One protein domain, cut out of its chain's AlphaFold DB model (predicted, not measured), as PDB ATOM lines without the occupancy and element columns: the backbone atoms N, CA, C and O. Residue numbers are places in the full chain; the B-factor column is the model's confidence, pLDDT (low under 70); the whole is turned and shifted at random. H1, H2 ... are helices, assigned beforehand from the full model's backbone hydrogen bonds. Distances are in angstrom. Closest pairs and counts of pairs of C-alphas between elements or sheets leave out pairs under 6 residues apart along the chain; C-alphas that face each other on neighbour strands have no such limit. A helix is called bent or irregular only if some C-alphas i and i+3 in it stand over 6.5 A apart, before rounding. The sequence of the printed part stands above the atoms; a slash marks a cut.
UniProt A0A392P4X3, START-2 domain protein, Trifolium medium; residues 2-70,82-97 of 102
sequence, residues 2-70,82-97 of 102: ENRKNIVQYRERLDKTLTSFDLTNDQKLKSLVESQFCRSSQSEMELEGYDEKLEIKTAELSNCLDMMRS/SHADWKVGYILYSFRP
ATOM      1  N   GLU A   2     220.600 278.488 194.887       54.59
ATOM      2  CA  GLU A   2     221.812 277.690 195.201       54.59
ATOM      3  C   GLU A   2     221.556 276.531 196.176       54.59
ATOM      4  O   GLU A   2     221.898 275.381 195.939       54.59
ATOM      5  N   ASN A   3     220.891 276.850 197.277       59.50
ATOM      6  CA  ASN A   3     220.675 275.990 198.427       59.50
ATOM      7  C   ASN A   3     219.822 274.756 198.094       59.50
ATOM      8  O   ASN A   3     220.080 273.685 198.630       59.50
ATOM      9  N   ARG A   4     218.866 274.862 197.159       61.84
ATOM     10  CA  ARG A   4     218.094 273.693 196.695       61.84
ATOM     11  C   ARG A   4     218.924 272.788 195.786       61.84
ATOM     12  O   ARG A   4     218.833 271.575 195.914       61.84
ATOM     13  N   LYS A   5     219.755 273.370 194.912       65.38
ATOM     14  CA  LYS A   5     220.665 272.607 194.040       65.38
ATOM     15  C   LYS A   5     221.683 271.817 194.864       65.38
ATOM     16  O   LYS A   5     221.909 270.649 194.578       65.38
ATOM     17  N   ASN A   6     222.202 272.419 195.935       75.19
ATOM     18  CA  ASN A   6     223.109 271.743 196.860       75.19
ATOM     19  C   ASN A   6     222.435 270.543 197.538       75.19
ATOM     20  O   ASN A   6     223.018 269.467 197.578       75.19
ATOM     21  N   ILE A   7     221.195 270.689 198.025       77.69
ATOM     22  CA  ILE A   7     220.467 269.594 198.690       77.69
ATOM     23  C   ILE A   7     220.263 268.397 197.751       77.69
ATOM     24  O   ILE A   7     220.490 267.263 198.166       77.69
ATOM     25  N   VAL A   8     219.878 268.640 196.495       78.31
ATOM     26  CA  VAL A   8     219.696 267.571 195.497       78.31
ATOM     27  C   VAL A   8     221.022 266.863 195.211       78.31
ATOM     28  O   VAL A   8     221.086 265.641 195.278       78.31
ATOM     29  N   GLN A   9     222.107 267.612 195.003       79.56
ATOM     30  CA  GLN A   9     223.435 267.028 194.781       79.56
ATOM     31  C   GLN A   9     223.934 266.210 195.980       79.56
ATOM     32  O   GLN A   9     224.548 265.157 195.805       79.56
ATOM     33  N   TYR A  10     223.666 266.671 197.207       81.25
ATOM     34  CA  TYR A  10     223.999 265.918 198.415       81.25
ATOM     35  C   TYR A  10     223.216 264.606 198.501       81.25
ATOM     36  O   TYR A  10     223.813 263.589 198.855       81.25
ATOM     37  N   ARG A  11     221.925 264.610 198.145       82.00
ATOM     38  CA  ARG A  11     221.100 263.393 198.092       82.00
ATOM     39  C   ARG A  11     221.610 262.406 197.050       82.00
ATOM     40  O   ARG A  11     221.888 261.269 197.399       82.00
ATOM     41  N   GLU A  12     221.860 262.853 195.821       82.38
ATOM     42  CA  GLU A  12     222.405 261.980 194.772       82.38
ATOM     43  C   GLU A  12     223.750 261.358 195.169       82.38
ATOM     44  O   GLU A  12     224.027 260.194 194.876       82.38
ATOM     45  N   ARG A  13     224.622 262.133 195.827       86.12
ATOM     46  CA  ARG A  13     225.915 261.627 196.301       86.12
ATOM     47  C   ARG A  13     225.747 260.612 197.428       86.12
ATOM     48  O   ARG A  13     226.479 259.621 197.458       86.12
ATOM     49  N   LEU A  14     224.808 260.853 198.339       84.19
ATOM     50  CA  LEU A  14     224.472 259.916 199.405       84.19
ATOM     51  C   LEU A  14     223.939 258.602 198.822       84.19
ATOM     52  O   LEU A  14     224.463 257.547 199.161       84.19
ATOM     53  N   ASP A  15     223.012 258.662 197.870       83.88
ATOM     54  CA  ASP A  15     222.426 257.476 197.236       83.88
ATOM     55  C   ASP A  15     223.467 256.645 196.486       83.88
ATOM     56  O   ASP A  15     223.533 255.426 196.647       83.88
ATOM     57  N   LYS A  16     224.370 257.299 195.745       85.12
ATOM     58  CA  LYS A  16     225.527 256.636 195.114       85.12
ATOM     59  C   LYS A  16     226.431 255.937 196.128       85.12
ATOM     60  O   LYS A  16     227.014 254.901 195.829       85.12
ATOM     61  N   THR A  17     226.556 256.500 197.327       85.94
ATOM     62  CA  THR A  17     227.374 255.912 198.393       85.94
ATOM     63  C   THR A  17     226.658 254.705 198.998       85.94
ATOM     64  O   THR A  17     227.249 253.635 199.098       85.94
ATOM     65  N   LEU A  18     225.366 254.828 199.314       83.31
ATOM     66  CA  LEU A  18     224.540 253.752 199.878       83.31
ATOM     67  C   LEU A  18     224.358 252.552 198.935       83.31
ATOM     68  O   LEU A  18     224.139 251.433 199.405       83.31
ATOM     69  N   THR A  19     224.455 252.783 197.624       85.00
ATOM     70  CA  THR A  19     224.405 251.760 196.563       85.00
ATOM     71  C   THR A  19     225.785 251.246 196.144       85.00
ATOM     72  O   THR A  19     225.876 250.372 195.282       85.00
ATOM     73  N   SER A  20     226.868 251.749 196.747       87.12
ATOM     74  CA  SER A  20     228.219 251.269 196.456       87.12
ATOM     75  C   SER A  20     228.382 249.794 196.826       87.12
ATOM     76  O   SER A  20     227.772 249.291 197.774       87.12
ATOM     77  N   PHE A  21     229.232 249.093 196.074       83.69
ATOM     78  CA  PHE A  21     229.493 247.665 196.273       83.69
ATOM     79  C   PHE A  21     229.978 247.352 197.695       83.69
ATOM     80  O   PHE A  21     229.580 246.351 198.282       83.69
ATOM     81  N   ASP A  22     230.780 248.243 198.277       82.31
ATOM     82  CA  ASP A  22     231.354 248.049 199.609       82.31
ATOM     83  C   ASP A  22     230.305 248.084 200.731       82.31
ATOM     84  O   ASP A  22     230.504 247.458 201.769       82.31
ATOM     85  N   LEU A  23     229.180 248.781 200.520       85.19
ATOM     86  CA  LEU A  23     228.079 248.884 201.485       85.19
ATOM     87  C   LEU A  23     226.882 247.982 201.143       85.19
ATOM     88  O   LEU A  23     225.980 247.829 201.961       85.19
ATOM     89  N   THR A  24     226.829 247.412 199.938       82.88
ATOM     90  CA  THR A  24     225.759 246.495 199.488       82.88
ATOM     91  C   THR A  24     226.149 245.024 199.585       82.88
ATOM     92  O   THR A  24     225.271 244.170 199.578       82.88
ATOM     93  N   ASN A  25     227.444 244.718 199.659       89.31
ATOM     94  CA  ASN A  25     227.939 243.360 199.807       89.31
ATOM     95  C   ASN A  25     228.264 243.064 201.278       89.31
ATOM     96  O   ASN A  25     229.190 243.649 201.835       89.31
ATOM     97  N   ASP A  26     227.557 242.104 201.873       84.75
ATOM     98  CA  ASP A  26     227.705 241.742 203.290       84.75
ATOM     99  C   ASP A  26     229.136 241.342 203.666       84.75
ATOM    100  O   ASP A  26     229.630 241.707 204.729       84.75
ATOM    101  N   GLN A  27     229.850 240.643 202.778       86.69
ATOM    102  CA  GLN A  27     231.228 240.221 203.030       86.69
ATOM    103  C   GLN A  27     232.196 241.417 203.042       86.69
ATOM    104  O   GLN A  27     233.121 241.468 203.856       86.69
ATOM    105  N   LYS A  28     231.983 242.400 202.158       88.00
ATOM    106  CA  LYS A  28     232.745 243.658 202.153       88.00
ATOM    107  C   LYS A  28     232.413 244.519 203.361       88.00
ATOM    108  O   LYS A  28     233.330 245.037 203.994       88.00
ATOM    109  N   LEU A  29     231.133 244.612 203.708       88.38
ATOM    110  CA  LEU A  29     230.668 245.347 204.873       88.38
ATOM    111  C   LEU A  29     231.257 244.756 206.157       88.38
ATOM    112  O   LEU A  29     231.816 245.502 206.955       88.38
ATOM    113  N   LYS A  30     231.238 243.427 206.310       88.38
ATOM    114  CA  LYS A  30     231.858 242.722 207.439       88.38
ATOM    115  C   LYS A  30     233.346 243.053 207.564       88.38
ATOM    116  O   LYS A  30     233.799 243.418 208.643       88.38
ATOM    117  N   SER A  31     234.091 243.016 206.458       88.19
ATOM    118  CA  SER A  31     235.517 243.383 206.444       88.19
ATOM    119  C   SER A  31     235.753 244.857 206.807       88.19
ATOM    120  O   SER A  31     236.720 245.191 207.494       88.19
ATOM    121  N   LEU A  32     234.852 245.755 206.396       88.06
ATOM    122  CA  LEU A  32     234.910 247.165 206.774       88.06
ATOM    123  C   LEU A  32     234.677 247.343 208.281       88.06
ATOM    124  O   LEU A  32     235.427 248.075 208.933       88.06
ATOM    125  N   VAL A  33     233.672 246.652 208.829       86.25
ATOM    126  CA  VAL A  33     233.357 246.638 210.264       86.25
ATOM    127  C   VAL A  33     234.532 246.093 211.052       86.25
ATOM    128  O   VAL A  33     234.984 246.769 211.966       86.25
ATOM    129  N   GLU A  34     235.088 244.953 210.648       85.50
ATOM    130  CA  GLU A  34     236.284 244.351 211.239       85.50
ATOM    131  C   GLU A  34     237.448 245.349 211.286       85.50
ATOM    132  O   GLU A  34     238.011 245.600 212.352       85.50
ATOM    133  N   SER A  35     237.747 246.015 210.163       85.06
ATOM    134  CA  SER A  35     238.839 246.995 210.095       85.06
ATOM    135  C   SER A  35     238.649 248.172 211.058       85.06
ATOM    136  O   SER A  35     239.612 248.643 211.666       85.06
ATOM    137  N   GLN A  36     237.409 248.640 211.225       80.69
ATOM    138  CA  GLN A  36     237.074 249.735 212.133       80.69
ATOM    139  C   GLN A  36     237.078 249.281 213.586       80.69
ATOM    140  O   GLN A  36     237.570 250.008 214.443       80.69
ATOM    141  N   PHE A  37     236.598 248.068 213.851       74.69
ATOM    142  CA  PHE A  37     236.558 247.474 215.180       74.69
ATOM    143  C   PHE A  37     237.972 247.224 215.721       74.69
ATOM    144  O   PHE A  37     238.286 247.596 216.851       74.69
ATOM    145  N   CYS A  38     238.867 246.696 214.881       69.31
ATOM    146  CA  CYS A  38     240.287 246.546 215.202       69.31
ATOM    147  C   CYS A  38     240.973 247.897 215.445       69.31
ATOM    148  O   CYS A  38     241.856 248.002 216.296       69.31
ATOM    149  N   ARG A  39     240.578 248.937 214.699       69.88
ATOM    150  CA  ARG A  39     241.166 250.275 214.812       69.88
ATOM    151  C   ARG A  39     240.678 251.038 216.041       69.88
ATOM    152  O   ARG A  39     241.467 251.764 216.638       69.88
ATOM    153  N   SER A  40     239.403 250.900 216.405       67.62
ATOM    154  CA  SER A  40     238.824 251.564 217.577       67.62
ATOM    155  C   SER A  40     239.238 250.893 218.879       67.62
ATOM    156  O   SER A  40     239.396 251.571 219.892       67.62
ATOM    157  N   SER A  41     239.430 249.574 218.839       60.53
ATOM    158  CA  SER A  41     239.577 248.762 220.036       60.53
ATOM    159  C   SER A  41     240.639 247.692 219.850       60.53
ATOM    160  O   SER A  41     240.362 246.495 219.821       60.53
ATOM    161  N   GLN A  42     241.893 248.137 219.810       60.31
ATOM    162  CA  GLN A  42     243.066 247.259 219.801       60.31
ATOM    163  C   GLN A  42     243.085 246.285 221.004       60.31
ATOM    164  O   GLN A  42     243.725 245.244 220.938       60.31
ATOM    165  N   SER A  43     242.339 246.597 222.074       57.91
ATOM    166  CA  SER A  43     242.165 245.776 223.281       57.91
ATOM    167  C   SER A  43     240.963 244.813 223.247       57.91
ATOM    168  O   SER A  43     240.926 243.903 224.067       57.91
ATOM    169  N   GLU A  44     239.967 244.992 222.366       57.19
ATOM    170  CA  GLU A  44     238.762 244.129 222.338       57.19
ATOM    171  C   GLU A  44     238.931 242.889 221.449       57.19
ATOM    172  O   GLU A  44     238.102 241.988 221.500       57.19
ATOM    173  N   MET A  45     240.011 242.817 220.663       58.97
ATOM    174  CA  MET A  45     240.326 241.655 219.822       58.97
ATOM    175  C   MET A  45     240.701 240.409 220.642       58.97
ATOM    176  O   MET A  45     240.533 239.290 220.172       58.97
ATOM    177  N   GLU A  46     241.170 240.601 221.878       61.50
ATOM    178  CA  GLU A  46     241.472 239.518 222.826       61.50
ATOM    179  C   GLU A  46     240.270 239.157 223.718       61.50
ATOM    180  O   GLU A  46     240.369 238.265 224.560       61.50
ATOM    181  N   LEU A  47     239.130 239.843 223.557       64.75
ATOM    182  CA  LEU A  47     237.946 239.615 224.376       64.75
ATOM    183  C   LEU A  47     237.137 238.425 223.840       64.75
ATOM    184  O   LEU A  47     236.824 238.337 222.650       64.75
ATOM    185  N   GLU A  48     236.740 237.530 224.740       70.00
ATOM    186  CA  GLU A  48     235.788 236.462 224.439       70.00
ATOM    187  C   GLU A  48     234.483 237.066 223.881       70.00
ATOM    188  O   GLU A  48     233.932 238.012 224.446       70.00
ATOM    189  N   GLY A  49     234.025 236.566 222.727       73.19
ATOM    190  CA  GLY A  49     232.851 237.101 222.022       73.19
ATOM    191  C   GLY A  49     233.138 238.174 220.960       73.19
ATOM    192  O   GLY A  49     232.192 238.767 220.444       73.19
ATOM    193  N   TYR A  50     234.403 238.418 220.588       81.12
ATOM    194  CA  TYR A  50     234.760 239.333 219.488       81.12
ATOM    195  C   TYR A  50     233.987 239.041 218.189       81.12
ATOM    196  O   TYR A  50     233.398 239.952 217.610       81.12
ATOM    197  N   ASP A  51     233.946 237.777 217.760       82.88
ATOM    198  CA  ASP A  51     233.302 237.375 216.502       82.88
ATOM    199  C   ASP A  51     231.775 237.579 216.555       82.88
ATOM    200  O   ASP A  51     231.183 238.154 215.646       82.88
ATOM    201  N   GLU A  52     231.138 237.240 217.682       85.75
ATOM    202  CA  GLU A  52     229.706 237.495 217.908       85.75
ATOM    203  C   GLU A  52     229.390 238.998 217.884       85.75
ATOM    204  O   GLU A  52     228.429 239.440 217.254       85.75
ATOM    205  N   LYS A  53     230.230 239.816 218.525       83.38
ATOM    206  CA  LYS A  53     230.061 241.272 218.553       83.38
ATOM    207  C   LYS A  53     230.239 241.893 217.168       83.38
ATOM    208  O   LYS A  53     229.524 242.837 216.827       83.38
ATOM    209  N   LEU A  54     231.166 241.363 216.375       85.31
ATOM    210  CA  LEU A  54     231.414 241.780 215.000       85.31
ATOM    211  C   LEU A  54     230.226 241.422 214.095       85.31
ATOM    212  O   LEU A  54     229.778 242.274 213.324       85.31
ATOM    213  N   GLU A  55     229.655 240.226 214.238       87.75
ATOM    214  CA  GLU A  55     228.431 239.819 213.535       87.75
ATOM    215  C   GLU A  55     227.237 240.710 213.893       87.75
ATOM    216  O   GLU A  55     226.591 241.267 213.004       87.75
ATOM    217  N   ILE A  56     226.989 240.945 215.188       87.81
ATOM    218  CA  ILE A  56     225.915 241.839 215.650       87.81
ATOM    219  C   ILE A  56     226.088 243.238 215.047       87.81
ATOM    220  O   ILE A  56     225.137 243.810 214.516       87.81
ATOM    221  N   LYS A  57     227.308 243.786 215.077       86.06
ATOM    222  CA  LYS A  57     227.600 245.115 214.521       86.06
ATOM    223  C   LYS A  57     227.414 245.176 213.011       86.06
ATOM    224  O   LYS A  57     226.903 246.174 212.503       86.06
ATOM    225  N   THR A  58     227.800 244.120 212.304       87.81
ATOM    226  CA  THR A  58     227.612 244.017 210.854       87.81
ATOM    227  C   THR A  58     226.126 243.963 210.508       87.81
ATOM    228  O   THR A  58     225.679 244.714 209.643       87.81
ATOM    229  N   ALA A  59     225.337 243.172 211.238       87.56
ATOM    230  CA  ALA A  59     223.891 243.081 211.055       87.56
ATOM    231  C   ALA A  59     223.168 244.403 211.377       87.56
ATOM    232  O   ALA A  59     222.309 244.845 210.611       87.56
ATOM    233  N   GLU A  60     223.539 245.076 212.471       87.31
ATOM    234  CA  GLU A  60     223.017 246.403 212.826       87.31
ATOM    235  C   GLU A  60     223.288 247.433 211.719       87.31
ATOM    236  O   GLU A  60     222.393 248.199 211.348       87.31
ATOM    237  N   LEU A  61     224.509 247.446 211.174       86.00
ATOM    238  CA  LEU A  61     224.891 248.362 210.102       86.00
ATOM    239  C   LEU A  61     224.203 248.035 208.783       86.00
ATOM    240  O   LEU A  61     223.736 248.961 208.120       86.00
ATOM    241  N   SER A  62     224.078 246.756 208.428       86.94
ATOM    242  CA  SER A  62     223.326 246.336 207.243       86.94
ATOM    243  C   SER A  62     221.874 246.803 207.328       86.94
ATOM    244  O   SER A  62     221.388 247.485 206.430       86.94
ATOM    245  N   ASN A  63     221.211 246.558 208.461       86.69
ATOM    246  CA  ASN A  63     219.837 247.003 208.692       86.69
ATOM    247  C   ASN A  63     219.703 248.538 208.624       86.69
ATOM    248  O   ASN A  63     218.737 249.070 208.078       86.69
ATOM    249  N   CYS A  64     220.689 249.277 209.140       83.38
ATOM    250  CA  CYS A  64     220.726 250.735 209.023       83.38
ATOM    251  C   CYS A  64     220.861 251.193 207.559       83.38
ATOM    252  O   CYS A  64     220.138 252.090 207.122       83.38
ATOM    253  N   LEU A  65     221.748 250.561 206.784       87.31
ATOM    254  CA  LEU A  65     221.942 250.843 205.358       87.31
ATOM    255  C   LEU A  65     220.677 250.550 204.547       87.31
ATOM    256  O   LEU A  65     220.268 251.383 203.737       87.31
ATOM    257  N   ASP A  66     220.012 249.427 204.808       84.38
ATOM    258  CA  ASP A  66     218.750 249.063 204.159       84.38
ATOM    259  C   ASP A  66     217.631 250.053 204.480       84.38
ATOM    260  O   ASP A  66     216.858 250.461 203.607       84.38
ATOM    261  N   MET A  67     217.585 250.522 205.724       85.06
ATOM    262  CA  MET A  67     216.648 251.554 206.140       85.06
ATOM    263  C   MET A  67     216.910 252.889 205.436       85.06
ATOM    264  O   MET A  67     215.961 253.548 205.016       85.06
ATOM    265  N   MET A  68     218.175 253.280 205.254       81.81
ATOM    266  CA  MET A  68     218.527 254.494 204.509       81.81
ATOM    267  C   MET A  68     218.165 254.386 203.022       81.81
ATOM    268  O   MET A  68     217.611 255.334 202.468       81.81
ATOM    269  N   ARG A  69     218.399 253.230 202.388       80.38
ATOM    270  CA  ARG A  69     217.990 252.979 200.992       80.38
ATOM    271  C   ARG A  69     216.476 253.051 200.816       80.38
ATOM    272  O   ARG A  69     215.998 253.634 199.851       80.38
ATOM    273  N   SER A  70     215.727 252.509 201.775       73.00
ATOM    274  CA  SER A  70     214.260 252.518 201.742       73.00
ATOM    275  C   SER A  70     213.679 253.937 201.793       73.00
ATOM    276  O   SER A  70     212.642 254.196 201.200       73.00
ATOM    277  N   SER A  82     205.317 262.845 208.219       45.62
ATOM    278  CA  SER A  82     205.448 263.076 209.685       45.62
ATOM    279  C   SER A  82     206.395 262.114 210.421       45.62
ATOM    280  O   SER A  82     206.825 262.453 211.517       45.62
ATOM    281  N   HIS A  83     206.785 260.963 209.857       42.09
ATOM    282  CA  HIS A  83     207.535 259.951 210.631       42.09
ATOM    283  C   HIS A  83     209.026 259.785 210.295       42.09
ATOM    284  O   HIS A  83     209.718 259.072 211.018       42.09
ATOM    285  N   ALA A  84     209.547 260.431 209.247       46.88
ATOM    286  CA  ALA A  84     210.940 260.243 208.814       46.88
ATOM    287  C   ALA A  84     211.947 261.201 209.488       46.88
ATOM    288  O   ALA A  84     213.126 260.870 209.606       46.88
ATOM    289  N   ASP A  85     211.494 262.364 209.967       43.25
ATOM    290  CA  ASP A  85     212.386 263.469 210.363       43.25
ATOM    291  C   ASP A  85     213.186 263.174 211.648       43.25
ATOM    292  O   ASP A  85     214.381 263.457 211.740       43.25
ATOM    293  N   TRP A  86     212.576 262.492 212.624       43.00
ATOM    294  CA  TRP A  86     213.282 262.087 213.847       43.00
ATOM    295  C   TRP A  86     214.300 260.963 213.601       43.00
ATOM    296  O   TRP A  86     215.269 260.825 214.350       43.00
ATOM    297  N   LYS A  87     214.116 260.171 212.536       48.97
ATOM    298  CA  LYS A  87     214.966 259.014 212.240       48.97
ATOM    299  C   LYS A  87     216.248 259.424 211.519       48.97
ATOM    300  O   LYS A  87     217.315 258.927 211.864       48.97
ATOM    301  N   VAL A  88     216.177 260.395 210.605       54.22
ATOM    302  CA  VAL A  88     217.361 260.965 209.929       54.22
ATOM    303  C   VAL A  88     218.291 261.658 210.931       54.22
ATOM    304  O   VAL A  88     219.506 261.490 210.852       54.22
ATOM    305  N   GLY A  89     217.735 262.370 211.920       53.88
ATOM    306  CA  GLY A  89     218.520 262.991 212.992       53.88
ATOM    307  C   GLY A  89     219.303 261.976 213.830       53.88
ATOM    308  O   GLY A  89     220.477 262.200 214.123       53.88
ATOM    309  N   TYR A  90     218.687 260.834 214.153       53.84
ATOM    310  CA  TYR A  90     219.340 259.745 214.882       53.84
ATOM    311  C   TYR A  90     220.446 259.079 214.047       53.84
ATOM    312  O   TYR A  90     221.562 258.909 214.530       53.84
ATOM    313  N   ILE A  91     220.179 258.802 212.765       54.12
ATOM    314  CA  ILE A  91     221.147 258.198 211.833       54.12
ATOM    315  C   ILE A  91     222.376 259.107 211.643       54.12
ATOM    316  O   ILE A  91     223.511 258.631 211.682       54.12
ATOM    317  N   LEU A  92     222.176 260.425 211.516       53.84
ATOM    318  CA  LEU A  92     223.270 261.394 211.381       53.84
ATOM    319  C   LEU A  92     224.091 261.534 212.677       53.84
ATOM    320  O   LEU A  92     225.314 261.679 212.623       53.84
ATOM    321  N   TYR A  93     223.444 261.453 213.845       54.19
ATOM    322  CA  TYR A  93     224.131 261.441 215.141       54.19
ATOM    323  C   TYR A  93     224.979 260.180 215.336       54.19
ATOM    324  O   TYR A  93     226.111 260.285 215.810       54.19
ATOM    325  N   SER A  94     224.482 259.014 214.915       52.41
ATOM    326  CA  SER A  94     225.226 257.748 214.946       52.41
ATOM    327  C   SER A  94     226.416 257.718 213.978       52.41
ATOM    328  O   SER A  94     227.369 256.982 214.220       52.41
ATOM    329  N   PHE A  95     226.410 258.540 212.922       50.16
ATOM    330  CA  PHE A  95     227.494 258.638 211.933       50.16
ATOM    331  C   PHE A  95     228.564 259.702 212.241       50.16
ATOM    332  O   PHE A  95     229.595 259.746 211.566       50.16
ATOM    333  N   ARG A  96     228.384 260.543 213.274       47.00
ATOM    334  CA  ARG A  96     229.400 261.528 213.701       47.00
ATOM    335  C   ARG A  96     230.821 260.967 213.909       47.00
ATOM    336  O   ARG A  96     231.748 261.683 213.531       47.00
ATOM    337  N   PRO A  97     231.052 259.747 214.438       49.75
ATOM    338  CA  PRO A  97     232.412 259.207 214.526       49.75
ATOM    339  C   PRO A  97     233.045 258.880 213.161       49.75
ATOM    340  O   PRO A  97     234.268 258.868 213.060       49.75
TER     341      PRO A  97
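This is residues 2 to 70 and 82 to 97 of the 102 residues of the protein "START-2 domain protein" of Trifolium medium (UniProt A0A392P4X3). A long helix, H4, is the spine of a loose, elongated helical model: H3 crosses it steeply, H1 meets it near its last residues, and H5 lies near it without touching any helix. Short H2 sits at the turn between H1 and H3, and residues 2 to 13 of H1 stick out. The printed part has 85 residues with five named helices, H1 to H5 in order, and no named strand; the class is all helix. The radius of gyration of the C-alphas is 15.5 A, and the spans are 51 by 26 by 21 A.

H4, residues 50 to 70, touches H3, residues 26 to 40, with residues 54 to 62 alone, at a steep tilt of 59 degrees, opposite ways; the closest C-alphas, of Lys 30 and Thr 58, are 5.6 A apart. H1, residues 2 to 18, touches H4 with residues 15 to 18 alone, at a steep tilt of 44 degrees, opposite ways; the closest C-alphas, of Leu 18 and Arg 69, are 6.7 A apart. H2, residues 21 to 24, and H3 touch only at the corner, with the closest C-alphas, of Asp 22 and Lys 28, 5.3 A apart. H5, residues 85 to 97, is close to H4 but not clearly touching; their closest C-alphas, of Cys 64 and Ile 91, are 8.0 A apart. H1 and H3 are apart. Every O i to N i+4 pair is within hydrogen-bond range in H1, H3 and H4, but 7 of 9 are in H5; H2 is too short for such a pair.

H4 is 30.1 A long, from C-alpha 50 at (234.760, 239.333, 219.488). H1 is 24.5 A long, from C-alpha 2 at (221.812, 277.690, 195.201). H2 is 5.1 A long and H3 20.6 A. H5, 20.9 A, ends at C-alpha 97 at (232.412, 259.207, 214.526) and is irregular: C-alphas 94 and 97 are 7.3 A apart.

The two C-alphas farthest apart, of Glu 2 and Glu 48, are 52.4 A apart. Residues 71 to 81 are not printed, and C-alphas 70 and 82 are 15.9 A apart across the cut. Of the links that are printed whole, H3 to H4 is short and the other two are tight. Confidence is low, with pLDDT under 70, in residues 2 to 5, 38 to 47 and 82 to 97.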